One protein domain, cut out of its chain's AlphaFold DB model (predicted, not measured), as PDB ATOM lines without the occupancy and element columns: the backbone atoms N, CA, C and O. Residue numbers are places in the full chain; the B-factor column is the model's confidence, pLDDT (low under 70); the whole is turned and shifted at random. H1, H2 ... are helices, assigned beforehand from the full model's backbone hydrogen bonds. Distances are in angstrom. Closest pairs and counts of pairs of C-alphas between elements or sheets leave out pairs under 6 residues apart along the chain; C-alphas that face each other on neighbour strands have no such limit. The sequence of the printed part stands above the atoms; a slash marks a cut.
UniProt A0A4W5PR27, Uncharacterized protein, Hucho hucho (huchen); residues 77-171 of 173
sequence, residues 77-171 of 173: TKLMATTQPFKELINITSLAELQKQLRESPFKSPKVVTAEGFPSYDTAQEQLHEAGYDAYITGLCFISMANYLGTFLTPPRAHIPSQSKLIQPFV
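This is residues 77 to 171 of the 173 residues of an uncharacterized protein of Hucho hucho (huchen) (UniProt A0A4W5PR27). This domain has little regular structure: one long helix, H3, makes its longest axis, and two short helices, H1 and H2, pack on one side of it. Unnamed stretches make up the rest, and residues 113 to 119 stick out as a free loop. The printed part has 95 residues, 34 of them in three named helices in the order H1, H2, H3, with no named strand; its class is all helix. It is compact, with a radius of gyration of the C-alphas of 13.7 A and spans of 38 by 30 by 25 A.

H1 is residues 77 to 81, 6.0 A long, from C-alpha 77 at (160.557, 143.517, 135.883). H2 is residues 95 to 101, 10.0 A. H3 is residues 131 to 152, 32.9 A, ending at C-alpha 152 at (178.280, 140.683, 128.751).

H1 touches H3 at residues 138 to 145 alone; the closest C-alphas, Thr 77 and Phe 142, are 6.1 A apart. H2 touches H3 at residues 134 to 141 alone, closest at the C-alphas of Gln 99 and Cys 141, 5.7 A. They run the same way at a tilt of 37 degrees, only just steep. H1 and H2 are close but not clearly touching, 7.7 A between the C-alphas of Lys 78 and Leu 95. Each O i to N i+4 pair is within hydrogen-bond range in H1 and H2, 15 of 18 in H3.

The C-alphas farthest apart, Leu 128 and Thr 154, are 41.5 A apart. The printed part has no cut; both links are long. Residues 124 to 128 have pLDDT under 70.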
ATOM      1  N   THR A  77     160.040 143.059 137.180       98.75
ATOM      2  CA  THR A  77     160.557 143.517 135.883       98.75
ATOM      3  C   THR A  77     160.635 145.036 135.769       98.75
ATOM      4  O   THR A  77     161.521 145.535 135.077       98.75
ATOM      5  N   LYS A  78     159.771 145.789 136.460       98.56
ATOM      6  CA  LYS A  78     159.854 147.254 136.502       98.56
ATOM      7  C   LYS A  78     161.103 147.688 137.259       98.56
ATOM      8  O   LYS A  78     161.829 148.577 136.808       98.56
ATOM      9  N   LEU A  79     161.384 147.035 138.386       98.50
ATOM     10  CA  LEU A  79     162.602 147.291 139.150       98.50
ATOM     11  C   LEU A  79     163.857 146.858 138.379       98.50
ATOM     12  O   LEU A  79     164.833 147.606 138.317       98.50
ATOM     13  N   MET A  80     163.819 145.696 137.723       98.44
ATOM     14  CA  MET A  80     164.904 145.228 136.856       98.44
ATOM     15  C   MET A  80     165.206 146.247 135.748       98.44
ATOM     16  O   MET A  80     166.359 146.640 135.590       98.44
ATOM     17  N   ALA A  81     164.178 146.747 135.054       98.44
ATOM     18  CA  ALA A  81     164.314 147.738 133.986       98.44
ATOM     19  C   ALA A  81     164.855 149.100 134.465       98.44
ATOM     20  O   ALA A  81     165.469 149.826 133.689       98.44
ATOM     21  N   THR A  82     164.653 149.455 135.739       97.81
ATOM     22  CA  THR A  82     165.155 150.711 136.336       97.81
ATOM     23  C   THR A  82     166.510 150.563 137.032       97.81
ATOM     24  O   THR A  82     167.045 151.536 137.571       97.81
ATOM     25  N   THR A  83     167.094 149.367 137.001       97.44
ATOM     26  CA  THR A  83     168.399 149.059 137.589       97.44
ATOM     27  C   THR A  83     169.455 148.958 136.489       97.44
ATOM     28  O   THR A  83     169.150 148.623 135.346       97.44
ATOM     29  N   GLN A  84     170.718 149.254 136.803       95.25
ATOM     30  CA  GLN A  84     171.803 149.072 135.835       95.25
ATOM     31  C   GLN A  84     171.938 147.590 135.429       95.25
ATOM     32  O   GLN A  84     171.797 146.715 136.289       95.25
ATOM     33  N   PRO A  85     172.210 147.278 134.147       96.12
ATOM     34  CA  PRO A  85     172.536 148.202 133.047       96.12
ATOM     35  C   PRO A  85     171.316 148.768 132.290       96.12
ATOM     36  O   PRO A  85     171.470 149.542 131.353       96.12
ATOM     37  N   PHE A  86     170.093 148.367 132.643       97.69
ATOM     38  CA  PHE A  86     168.885 148.697 131.878       97.69
ATOM     39  C   PHE A  86     168.444 150.149 132.022       97.69
ATOM     40  O   PHE A  86     167.872 150.698 131.087       97.69
ATOM     41  N   LYS A  87     168.761 150.783 133.155       94.75
ATOM     42  CA  LYS A  87     168.411 152.182 133.437       94.75
ATOM     43  C   LYS A  87     168.885 153.164 132.355       94.75
ATOM     44  O   LYS A  87     168.258 154.197 132.165       94.75
ATOM     45  N   GLU A  88     169.985 152.859 131.669       94.31
ATOM     46  CA  GLU A  88     170.538 153.694 130.591       94.31
ATOM     47  C   GLU A  88     169.921 153.402 129.216       94.31
ATOM     48  O   GLU A  88     170.076 154.188 128.286       94.31
ATOM     49  N   LEU A  89     169.230 152.269 129.079       96.25
ATOM     50  CA  LEU A  89     168.713 151.751 127.811       96.25
ATOM     51  C   LEU A  89     167.184 151.818 127.723       96.25
ATOM     52  O   LEU A  89     166.635 151.764 126.627       96.25
ATOM     53  N   ILE A  90     166.501 151.890 128.867       96.94
ATOM     54  CA  ILE A  90     165.045 151.846 128.985       96.94
ATOM     55  C   ILE A  90     164.569 153.128 129.661       96.94
ATOM     56  O   ILE A  90     164.874 153.384 130.826       96.94
ATOM     57  N   ASN A  91     163.763 153.907 128.943       94.62
ATOM     58  CA  ASN A  91     163.293 155.210 129.416       94.62
ATOM     59  C   ASN A  91     161.916 155.124 130.080       94.62
ATOM     60  O   ASN A  91     161.644 155.814 131.063       94.62
ATOM     61  N   ILE A  92     161.036 154.274 129.542       96.62
ATOM     62  CA  ILE A  92     159.657 154.116 130.016       96.62
ATOM     63  C   ILE A  92     159.468 152.686 130.507       96.62
ATOM     64  O   ILE A  92     159.792 151.732 129.807       96.62
ATOM     65  N   THR A  93     158.941 152.529 131.720       97.50
ATOM     66  CA  THR A  93     158.828 151.220 132.386       97.50
ATOM     67  C   THR A  93     157.391 150.840 132.726       97.50
ATOM     68  O   THR A  93     157.173 150.060 133.648       97.50
ATOM     69  N   SER A  94     156.390 151.417 132.052       97.31
ATOM     70  CA  SER A  94     155.053 150.808 132.011       97.31
ATOM     71  C   SER A  94     155.129 149.521 131.190       97.31
ATOM     72  O   SER A  94     155.911 149.452 130.246       97.31
ATOM     73  N   LEU A  95     154.349 148.496 131.537       96.19
ATOM     74  CA  LEU A  95     154.493 147.164 130.938       96.19
ATOM     75  C   LEU A  95     154.388 147.171 129.402       96.19
ATOM     76  O   LEU A  95     155.219 146.562 128.731       96.19
ATOM     77  N   ALA A  96     153.415 147.902 128.849       93.62
ATOM     78  CA  ALA A  96     153.216 148.012 127.404       93.62
ATOM     79  C   ALA A  96     154.420 148.661 126.692       93.62
ATOM     80  O   ALA A  96     154.967 148.095 125.744       93.62
ATOM     81  N   GLU A  97     154.899 149.807 127.188       95.69
ATOM     82  CA  GLU A  97     156.054 150.504 126.600       95.69
ATOM     83  C   GLU A  97     157.372 149.766 126.853       95.69
ATOM     84  O   GLU A  97     158.279 149.804 126.019       95.69
ATOM     85  N   LEU A  98     157.490 149.068 127.985       97.19
ATOM     86  CA  LEU A  98     158.629 148.208 128.284       97.19
ATOM     87  C   LEU A  98     158.705 147.070 127.266       97.19
ATOM     88  O   LEU A  98     159.759 146.848 126.674       97.19
ATOM     89  N   GLN A  99     157.589 146.386 127.009       95.50
ATOM     90  CA  GLN A  99     157.533 145.331 126.003       95.50
ATOM     91  C   GLN A  99     157.927 145.855 124.619       95.50
ATOM     92  O   GLN A  99     158.719 145.204 123.936       95.50
ATOM     93  N   LYS A 100     157.438 147.038 124.234       94.38
ATOM     94  CA  LYS A 100     157.755 147.660 122.947       94.38
ATOM     95  C   LYS A 100     159.253 147.941 122.802       94.38
ATOM     96  O   LYS A 100     159.856 147.492 121.833       94.38
ATOM     97  N   GLN A 101     159.870 148.597 123.790       96.00
ATOM     98  CA  GLN A 101     161.314 148.883 123.789       96.00
ATOM     99  C   GLN A 101     162.160 147.598 123.760       96.00
ATOM    100  O   GLN A 101     163.171 147.532 123.066       96.00
ATOM    101  N   LEU A 102     161.732 146.540 124.456       96.75
ATOM    102  CA  LEU A 102     162.453 145.261 124.514       96.75
ATOM    103  C   LEU A 102     162.365 144.424 123.222       96.75
ATOM    104  O   LEU A 102     163.004 143.368 123.140       96.75
ATOM    105  N   ARG A 103     161.595 144.869 122.220       93.75
ATOM    106  CA  ARG A 103     161.584 144.298 120.861       93.75
ATOM    107  C   ARG A 103     162.646 144.925 119.950       93.75
ATOM    108  O   ARG A 103     162.939 144.358 118.898       93.75
ATOM    109  N   GLU A 104     163.220 146.060 120.343       94.50
ATOM    110  CA  GLU A 104     164.173 146.842 119.553       94.50
ATOM    111  C   GLU A 104     165.624 146.644 120.022       94.50
ATOM    112  O   GLU A 104     165.893 146.136 121.110       94.50
ATOM    113  N   SER A 105     166.590 147.045 119.187       93.69
ATOM    114  CA  SER A 105     168.019 146.990 119.526       93.69
ATOM    115  C   SER A 105     168.325 147.853 120.762       93.69
ATOM    116  O   SER A 105     167.854 148.986 120.822       93.69
ATOM    117  N   PRO A 106     169.159 147.388 121.714       95.69
ATOM    118  CA  PRO A 106     170.032 146.208 121.643       95.69
ATOM    119  C   PRO A 106     169.387 144.891 122.113       95.69
ATOM    120  O   PRO A 106     170.063 143.861 122.180       95.69
ATOM    121  N   PHE A 107     168.099 144.906 122.449       97.19
ATOM    122  CA  PHE A 107     167.349 143.733 122.877       97.19
ATOM    123  C   PHE A 107     166.902 142.887 121.681       97.19
ATOM    124  O   PHE A 107     167.068 143.246 120.511       97.19
ATOM    125  N   LYS A 108     166.374 141.699 121.978       92.69
ATOM    126  CA  LYS A 108     165.817 140.789 120.977       92.69
ATOM    127  C   LYS A 108     164.562 140.144 121.530       92.69
ATOM    128  O   LYS A 108     164.602 139.573 122.620       92.69
ATOM    129  N   SER A 109     163.500 140.156 120.732       90.81
ATOM    130  CA  SER A 109     162.271 139.432 121.047       90.81
ATOM    131  C   SER A 109     162.558 137.939 121.245       90.81
ATOM    132  O   SER A 109     163.151 137.308 120.360       90.81
ATOM    133  N   PRO A 110     162.151 137.346 122.378       93.00
ATOM    134  CA  PRO A 110     162.329 135.926 122.614       93.00
ATOM    135  C   PRO A 110     161.409 135.117 121.702       93.00
ATOM    136  O   PRO A 110     160.281 135.510 121.407       93.00
ATOM    137  N   LYS A 111     161.889 133.949 121.276       91.69
ATOM    138  CA  LYS A 111     161.058 132.973 120.572       91.69
ATOM    139  C   LYS A 111     160.251 132.198 121.606       91.69
ATOM    140  O   LYS A 111     160.837 131.470 122.404       91.69
ATOM    141  N   VAL A 112     158.933 132.356 121.579       91.88
ATOM    142  CA  VAL A 112     158.002 131.660 122.473       91.88
ATOM    143  C   VAL A 112     156.983 130.903 121.637       91.88
ATOM    144  O   VAL A 112     156.552 131.382 120.591       91.88
ATOM    145  N   VAL A 113     156.650 129.695 122.081       91.88
ATOM    146  CA  VAL A 113     155.683 128.806 121.436       91.88
ATOM    147  C   VAL A 113     154.690 128.370 122.503       91.88
ATOM    148  O   VAL A 113     155.095 127.949 123.588       91.88
ATOM    149  N   THR A 114     153.401 128.486 122.203       91.75
ATOM    150  CA  THR A 114     152.340 127.974 123.072       91.75
ATOM    151  C   THR A 114     152.336 126.450 123.030       91.75
ATOM    152  O   THR A 114     152.481 125.853 121.964       91.75
ATOM    153  N   ALA A 115     152.192 125.818 124.195       92.88
ATOM    154  CA  ALA A 115     152.100 124.366 124.284       92.88
ATOM    155  C   ALA A 115     150.869 123.840 123.528       92.88
ATOM    156  O   ALA A 115     149.828 124.497 123.471       92.88
ATOM    157  N   GLU A 116     150.987 122.641 122.962       94.12
ATOM    158  CA  GLU A 116     149.895 121.998 122.233       94.12
ATOM    159  C   GLU A 116     148.645 121.850 123.119       94.12
ATOM    160  O   GLU A 116     148.737 121.456 124.281       94.12
ATOM    161  N   GLY A 117     147.478 122.197 122.569       94.06
ATOM    162  CA  GLY A 117     146.196 122.132 123.277       94.06
ATOM    163  C   GLY A 117     145.892 123.316 124.205       94.06
ATOM    164  O   GLY A 117     144.825 123.324 124.816       94.06
ATOM    165  N   PHE A 118     146.773 124.319 124.303       93.06
ATOM    166  CA  PHE A 118     146.544 125.527 125.103       93.06
ATOM    167  C   PHE A 118     146.207 126.752 124.239       93.06
ATOM    168  O   PHE A 118     146.697 126.868 123.113       93.06
ATOM    169  N   PRO A 119     145.401 127.698 124.760       88.94
ATOM    170  CA  PRO A 119     145.131 128.958 124.078       88.94
ATOM    171  C   PRO A 119     146.405 129.809 123.970       88.94
ATOM    172  O   PRO A 119     147.213 129.866 124.900       88.94
ATOM    173  N   SER A 120     146.589 130.476 122.831       87.06
ATOM    174  CA  SER A 120     147.712 131.385 122.583       87.06
ATOM    175  C   SER A 120     147.261 132.838 122.592       87.06
ATOM    176  O   SER A 120     146.191 133.156 122.075       87.06
ATOM    177  N   TYR A 121     148.125 133.729 123.070       84.75
ATOM    178  CA  TYR A 121     147.943 135.163 122.892       84.75
ATOM    179  C   TYR A 121     148.561 135.636 121.580       84.75
ATOM    180  O   TYR A 121     149.720 135.330 121.291       84.75
ATOM    181  N   ASP A 122     147.814 136.439 120.826       75.12
ATOM    182  CA  ASP A 122     148.394 137.252 119.763       75.12
ATOM    183  C   ASP A 122     148.938 138.554 120.366       75.12
ATOM    184  O   ASP A 122     148.222 139.308 121.025       75.12
ATOM    185  N   THR A 123     150.227 138.809 120.152       71.06
ATOM    186  CA  THR A 123     150.917 140.010 120.650       71.06
ATOM    187  C   THR A 123     151.062 141.101 119.586       71.06
ATOM    188  O   THR A 123     151.795 142.073 119.808       71.06
ATOM    189  N   ALA A 124     150.425 140.917 118.424       65.75
ATOM    190  CA  ALA A 124     150.359 141.892 117.340       65.75
ATOM    191  C   ALA A 124     149.211 142.901 117.512       65.75
ATOM    192  O   ALA A 124     149.276 143.985 116.937       65.75
ATOM    193  N   GLN A 125     148.190 142.569 118.304       59.66
ATOM    194  CA  GLN A 125     147.075 143.461 118.624       59.66
ATOM    195  C   GLN A 125     147.085 143.800 120.116       59.66
ATOM    196  O   GLN A 125     147.377 142.934 120.944       59.66
ATOM    197  N   GLU A 126     146.779 145.057 120.450       57.91
ATOM    198  CA  GLU A 126     146.456 145.446 121.824       57.91
ATOM    199  C   GLU A 126     145.237 144.637 122.270       57.91
ATOM    200  O   GLU A 126     144.130 144.817 121.766       57.91
ATOM    201  N   GLN A 127     145.470 143.689 123.172       61.31
ATOM    202  CA  GLN A 127     144.407 142.935 123.817       61.31
ATOM    203  C   GLN A 127     143.826 143.754 124.970       61.31
ATOM    204  O   GLN A 127     144.489 144.627 125.534       61.31
ATOM    205  N   LEU A 128     142.586 143.444 125.348       62.00
ATOM    206  CA  LEU A 128     142.007 143.930 126.598       62.00
ATOM    207  C   LEU A 128     142.897 143.476 127.767       62.00
ATOM    208  O   LEU A 128     143.293 142.312 127.820       62.00
ATOM    209  N   HIS A 129     143.220 144.394 128.683       73.62
ATOM    210  CA  HIS A 129     144.058 144.119 129.853       73.62
ATOM    211  C   HIS A 129     143.437 143.015 130.721       73.62
ATOM    212  O   HIS A 129     142.461 143.252 131.434       73.62
ATOM    213  N   GLU A 130     144.007 141.813 130.675       90.00
ATOM    214  CA  GLU A 130     143.677 140.715 131.581       90.00
ATOM    215  C   GLU A 130     144.934 140.174 132.269       90.00
ATOM    216  O   GLU A 130     146.030 140.187 131.707       90.00
ATOM    217  N   ALA A 131     144.772 139.648 133.487       91.94
ATOM    218  CA  ALA A 131     145.893 139.215 134.322       91.94
ATOM    219  C   ALA A 131     146.778 138.146 133.650       91.94
ATOM    220  O   ALA A 131     147.999 138.169 133.802       91.94
ATOM    221  N   GLY A 132     146.180 137.223 132.887       93.56
ATOM    222  CA  GLY A 132     146.917 136.188 132.155       93.56
ATOM    223  C   GLY A 132     147.799 136.760 131.042       93.56
ATOM    224  O   GLY A 132     148.966 136.381 130.918       93.56
ATOM    225  N   TYR A 133     147.270 137.722 130.284       93.25
ATOM    226  CA  TYR A 133     148.009 138.419 129.237       93.25
ATOM    227  C   TYR A 133     149.144 139.265 129.824       93.25
ATOM    228  O   TYR A 133     150.286 139.155 129.376       93.25
ATOM    229  N   ASP A 134     148.875 140.037 130.878       95.06
ATOM    230  CA  ASP A 134     149.891 140.871 131.524       95.06
ATOM    231  C   ASP A 134     151.009 140.020 132.152       95.06
ATOM    232  O   ASP A 134     152.192 140.357 132.034       95.06
ATOM    233  N   ALA A 135     150.676 138.861 132.736       96.38
ATOM    234  CA  ALA A 135     151.665 137.896 133.219       96.38
ATOM    235  C   ALA A 135     152.512 137.312 132.074       96.38
ATOM    236  O   ALA A 135     153.735 137.190 132.199       96.38
ATOM    237  N   TYR A 136     151.890 136.999 130.933       95.81
ATOM    238  CA  TYR A 136     152.595 136.532 129.742       95.81
ATOM    239  C   TYR A 136     153.574 137.591 129.210       95.81
ATOM    240  O   TYR A 136     154.760 137.300 129.030       95.81
ATOM    241  N   ILE A 137     153.123 138.838 129.036       95.75
ATOM    242  CA  ILE A 137     153.963 139.959 128.589       95.75
ATOM    243  C   ILE A 137     155.094 140.250 129.583       95.75
ATOM    244  O   ILE A 137     156.237 140.465 129.172       95.75
ATOM    245  N   THR A 138     154.812 140.191 130.885       98.00
ATOM    246  CA  THR A 138     155.819 140.313 131.949       98.00
ATOM    247  C   THR A 138     156.909 139.247 131.805       98.00
ATOM    248  O   THR A 138     158.102 139.559 131.869       98.00
ATOM    249  N   GLY A 139     156.519 137.999 131.527       98.00
ATOM    250  CA  GLY A 139     157.448 136.908 131.240       98.00
ATOM    251  C   GLY A 139     158.337 137.185 130.024       98.00
ATOM    252  O   GLY A 139     159.552 136.992 130.098       98.00
ATOM    253  N   LEU A 140     157.768 137.702 128.927       97.25
ATOM    254  CA  LEU A 140     158.545 138.093 127.743       97.25
ATOM    255  C   LEU A 140     159.562 139.191 128.069       97.25
ATOM    256  O   LEU A 140     160.725 139.077 127.675       97.25
ATOM    257  N   CYS A 141     159.151 140.214 128.823       98.19
ATOM    258  CA  CYS A 141     160.031 141.307 129.231       98.19
ATOM    259  C   CYS A 141     161.220 140.790 130.050       98.19
ATOM    260  O   CYS A 141     162.371 141.140 129.776       98.19
ATOM    261  N   PHE A 142     160.958 139.907 131.019       98.62
ATOM    262  CA  PHE A 142     162.009 139.261 131.800       98.62
ATOM    263  C   PHE A 142     162.987 138.478 130.917       98.62
ATOM    264  O   PHE A 142     164.196 138.654 131.056       98.62
ATOM    265  N   ILE A 143     162.495 137.650 129.987       98.38
ATOM    266  CA  ILE A 143     163.360 136.843 129.114       98.38
ATOM    267  C   ILE A 143     164.231 137.744 128.226       98.38
ATOM    268  O   ILE A 143     165.432 137.492 128.106       98.38
ATOM    269  N   SER A 144     163.668 138.806 127.635       98.25
ATOM    270  CA  SER A 144     164.430 139.774 126.829       98.25
ATOM    271  C   SER A 144     165.570 140.407 127.625       98.25
ATOM    272  O   SER A 144     166.718 140.412 127.173       98.25
ATOM    273  N   MET A 145     165.275 140.904 128.832       98.50
ATOM    274  CA  MET A 145     166.274 141.526 129.703       98.50
ATOM    275  C   MET A 145     167.320 140.512 130.187       98.50
ATOM    276  O   MET A 145     168.519 140.784 130.139       98.50
ATOM    277  N   ALA A 146     166.902 139.310 130.589       98.31
ATOM    278  CA  ALA A 146     167.806 138.241 131.003       98.31
ATOM    279  C   ALA A 146     168.788 137.858 129.884       98.31
ATOM    280  O   ALA A 146     169.991 137.755 130.124       98.31
ATOM    281  N   ASN A 147     168.298 137.691 128.654       98.00
ATOM    282  CA  ASN A 147     169.133 137.352 127.504       98.00
ATOM    283  C   ASN A 147     170.093 138.483 127.129       98.00
ATOM    284  O   ASN A 147     171.232 138.209 126.751       98.00
ATOM    285  N   TYR A 148     169.678 139.743 127.293       98.00
ATOM    286  CA  TYR A 148     170.568 140.888 127.117       98.00
ATOM    287  C   TYR A 148     171.771 140.832 128.068       98.00
ATOM    288  O   TYR A 148     172.900 141.039 127.627       98.00
ATOM    289  N   LEU A 149     171.583 140.436 129.334       97.75
ATOM    290  CA  LEU A 149     172.708 140.253 130.265       97.75
ATOM    291  C   LEU A 149     173.716 139.201 129.779       97.75
ATOM    292  O   LEU A 149     174.903 139.275 130.096       97.75
ATOM    293  N   GLY A 150     173.268 138.228 128.984       97.19
ATOM    294  CA  GLY A 150     174.132 137.217 128.383       97.19
ATOM    295  C   GLY A 150     175.128 137.765 127.363       97.19
ATOM    296  O   GLY A 150     176.124 137.097 127.080       97.19
ATOM    297  N   THR A 151     174.910 138.981 126.854       96.81
ATOM    298  CA  THR A 151     175.839 139.661 125.939       96.81
ATOM    299  C   THR A 151     177.125 140.124 126.628       96.81
ATOM    300  O   THR A 151     178.155 140.216 125.967       96.81
ATOM    301  N   PHE A 152     177.101 140.321 127.953       95.38
ATOM    302  CA  PHE A 152     178.280 140.683 128.751       95.38
ATOM    303  C   PHE A 152     179.187 139.490 129.085       95.38
ATOM    304  O   PHE A 152     180.265 139.666 129.648       95.38
ATOM    305  N   LEU A 153     178.757 138.262 128.782       96.06
ATOM    306  CA  LEU A 153     179.571 137.069 128.995       96.06
ATOM    307  C   LEU A 153     180.621 136.911 127.890       96.06
ATOM    308  O   LEU A 153     180.431 137.339 126.754       96.06
ATOM    309  N   THR A 154     181.719 136.225 128.205       93.88
ATOM    310  CA  THR A 154     182.737 135.827 127.226       93.88
ATOM    311  C   THR A 154     182.901 134.299 127.249       93.88
ATOM    312  O   THR A 154     183.391 133.768 128.245       93.88
ATOM    313  N   PRO A 155     182.487 133.567 126.194       94.31
ATOM    314  CA  PRO A 155     181.756 134.056 125.021       94.31
ATOM    315  C   PRO A 155     180.307 134.480 125.358       94.31
ATOM    316  O   PRO A 155     179.737 133.965 126.331       94.31
ATOM    317  N   PRO A 156     179.688 135.370 124.555       95.56
ATOM    318  CA  PRO A 156     178.297 135.776 124.743       95.56
ATOM    319  C   PRO A 156     177.331 134.590 124.690       95.56
ATOM    320  O   PRO A 156     177.511 133.657 123.903       95.56
ATOM    321  N   ARG A 157     176.266 134.637 125.496       95.75
ATOM    322  CA  ARG A 157     175.202 133.622 125.497       95.75
ATOM    323  C   ARG A 157     173.869 134.246 125.123       95.75
ATOM    324  O   ARG A 157     173.418 135.180 125.769       95.75
ATOM    325  N   ALA A 158     173.213 133.676 124.116       94.12
ATOM    326  CA  ALA A 158     171.917 134.161 123.645       94.12
ATOM    327  C   ALA A 158     170.753 133.836 124.597       94.12
ATOM    328  O   ALA A 158     169.737 134.519 124.556       94.12
ATOM    329  N   HIS A 159     170.888 132.790 125.420       95.94
ATOM    330  CA  HIS A 159     169.853 132.342 126.348       95.94
ATOM    331  C   HIS A 159     170.403 132.257 127.772       95.94
ATOM    332  O   HIS A 159     171.360 131.516 128.029       95.94
ATOM    333  N   ILE A 160     169.775 132.980 128.698       97.44
ATOM    334  CA  ILE A 160     170.149 133.008 130.111       97.44
ATOM    335  C   ILE A 160     169.070 132.316 130.960       97.44
ATOM    336  O   ILE A 160     167.941 132.795 131.020       97.44
ATOM    337  N   PRO A 161     169.398 131.205 131.652       96.31
ATOM    338  CA  PRO A 161     168.464 130.545 132.562       96.31
ATOM    339  C   PRO A 161     168.056 131.444 133.736       96.31
ATOM    340  O   PRO A 161     168.875 132.209 134.248       96.31
ATOM    341  N   SER A 162     166.841 131.271 134.259       95.31
ATOM    342  CA  SER A 162     166.338 132.025 135.425       95.31
ATOM    343  C   SER A 162     167.068 131.711 136.744       95.31
ATOM    344  O   SER A 162     166.938 132.430 137.735       95.31
ATOM    345  N   GLN A 163     167.870 130.646 136.780       95.75
ATOM    346  CA  GLN A 163     168.776 130.304 137.887       95.75
ATOM    347  C   GLN A 163     170.183 130.902 137.709       95.75
ATOM    348  O   GLN A 163     171.058 130.667 138.539       95.75
ATOM    349  N   SER A 164     170.437 131.640 136.623       96.81
ATOM    350  CA  SER A 164     171.751 132.223 136.352       96.81
ATOM    351  C   SER A 164     172.165 133.219 137.433       96.81
ATOM    352  O   SER A 164     171.366 134.039 137.888       96.81
ATOM    353  N   LYS A 165     173.461 133.224 137.769       96.25
ATOM    354  CA  LYS A 165     174.062 134.210 138.681       96.25
ATOM    355  C   LYS A 165     173.906 135.650 138.181       96.25
ATOM    356  O   LYS A 165     173.902 136.559 138.999       96.25
ATOM    357  N   LEU A 166     173.728 135.848 136.870       96.75
ATOM    358  CA  LEU A 166     173.444 137.161 136.284       96.75
ATOM    359  C   LEU A 166     172.100 137.743 136.748       96.75
ATOM    360  O   LEU A 166     171.948 138.955 136.775       96.75
ATOM    361  N   ILE A 167     171.139 136.889 137.114       97.56
ATOM    362  CA  ILE A 167     169.798 137.305 137.550       97.56
ATOM    363  C   ILE A 167     169.761 137.579 139.056       97.56
ATOM    364  O   ILE A 167     168.949 138.372 139.520       97.56
ATOM    365  N   GLN A 168     170.662 136.964 139.826       96.75
ATOM    366  CA  GLN A 168     170.653 137.020 141.286       96.75
ATOM    367  C   GLN A 168     170.615 138.438 141.891       96.75
ATOM    368  O   GLN A 168     169.904 138.611 142.878       96.75
ATOM    369  N   PRO A 169     171.296 139.461 141.333       97.31
ATOM    370  CA  PRO A 169     171.214 140.826 141.859       97.31
ATOM    371  C   PRO A 169     169.803 141.438 141.846       97.31
ATOM    372  O   PRO A 169     169.546 142.360 142.618       97.31
ATOM    373  N   PHE A 170     168.904 140.924 141.001       97.88
ATOM    374  CA  PHE A 170     167.531 141.410 140.825       97.88
ATOM    375  C   PHE A 170     166.492 140.600 141.619       97.88
ATOM    376  O   PHE A 170     165.308 140.921 141.575       97.88
ATOM    377  N   VAL A 171     166.907 139.533 142.311       98.06
ATOM    378  CA  VAL A 171     165.998 138.640 143.045       98.06
ATOM    379  C   VAL A 171     165.710 139.193 144.445       98.06
ATOM    380  O   VAL A 171     166.638 139.599 145.144       98.06
TER     381      VAL A 171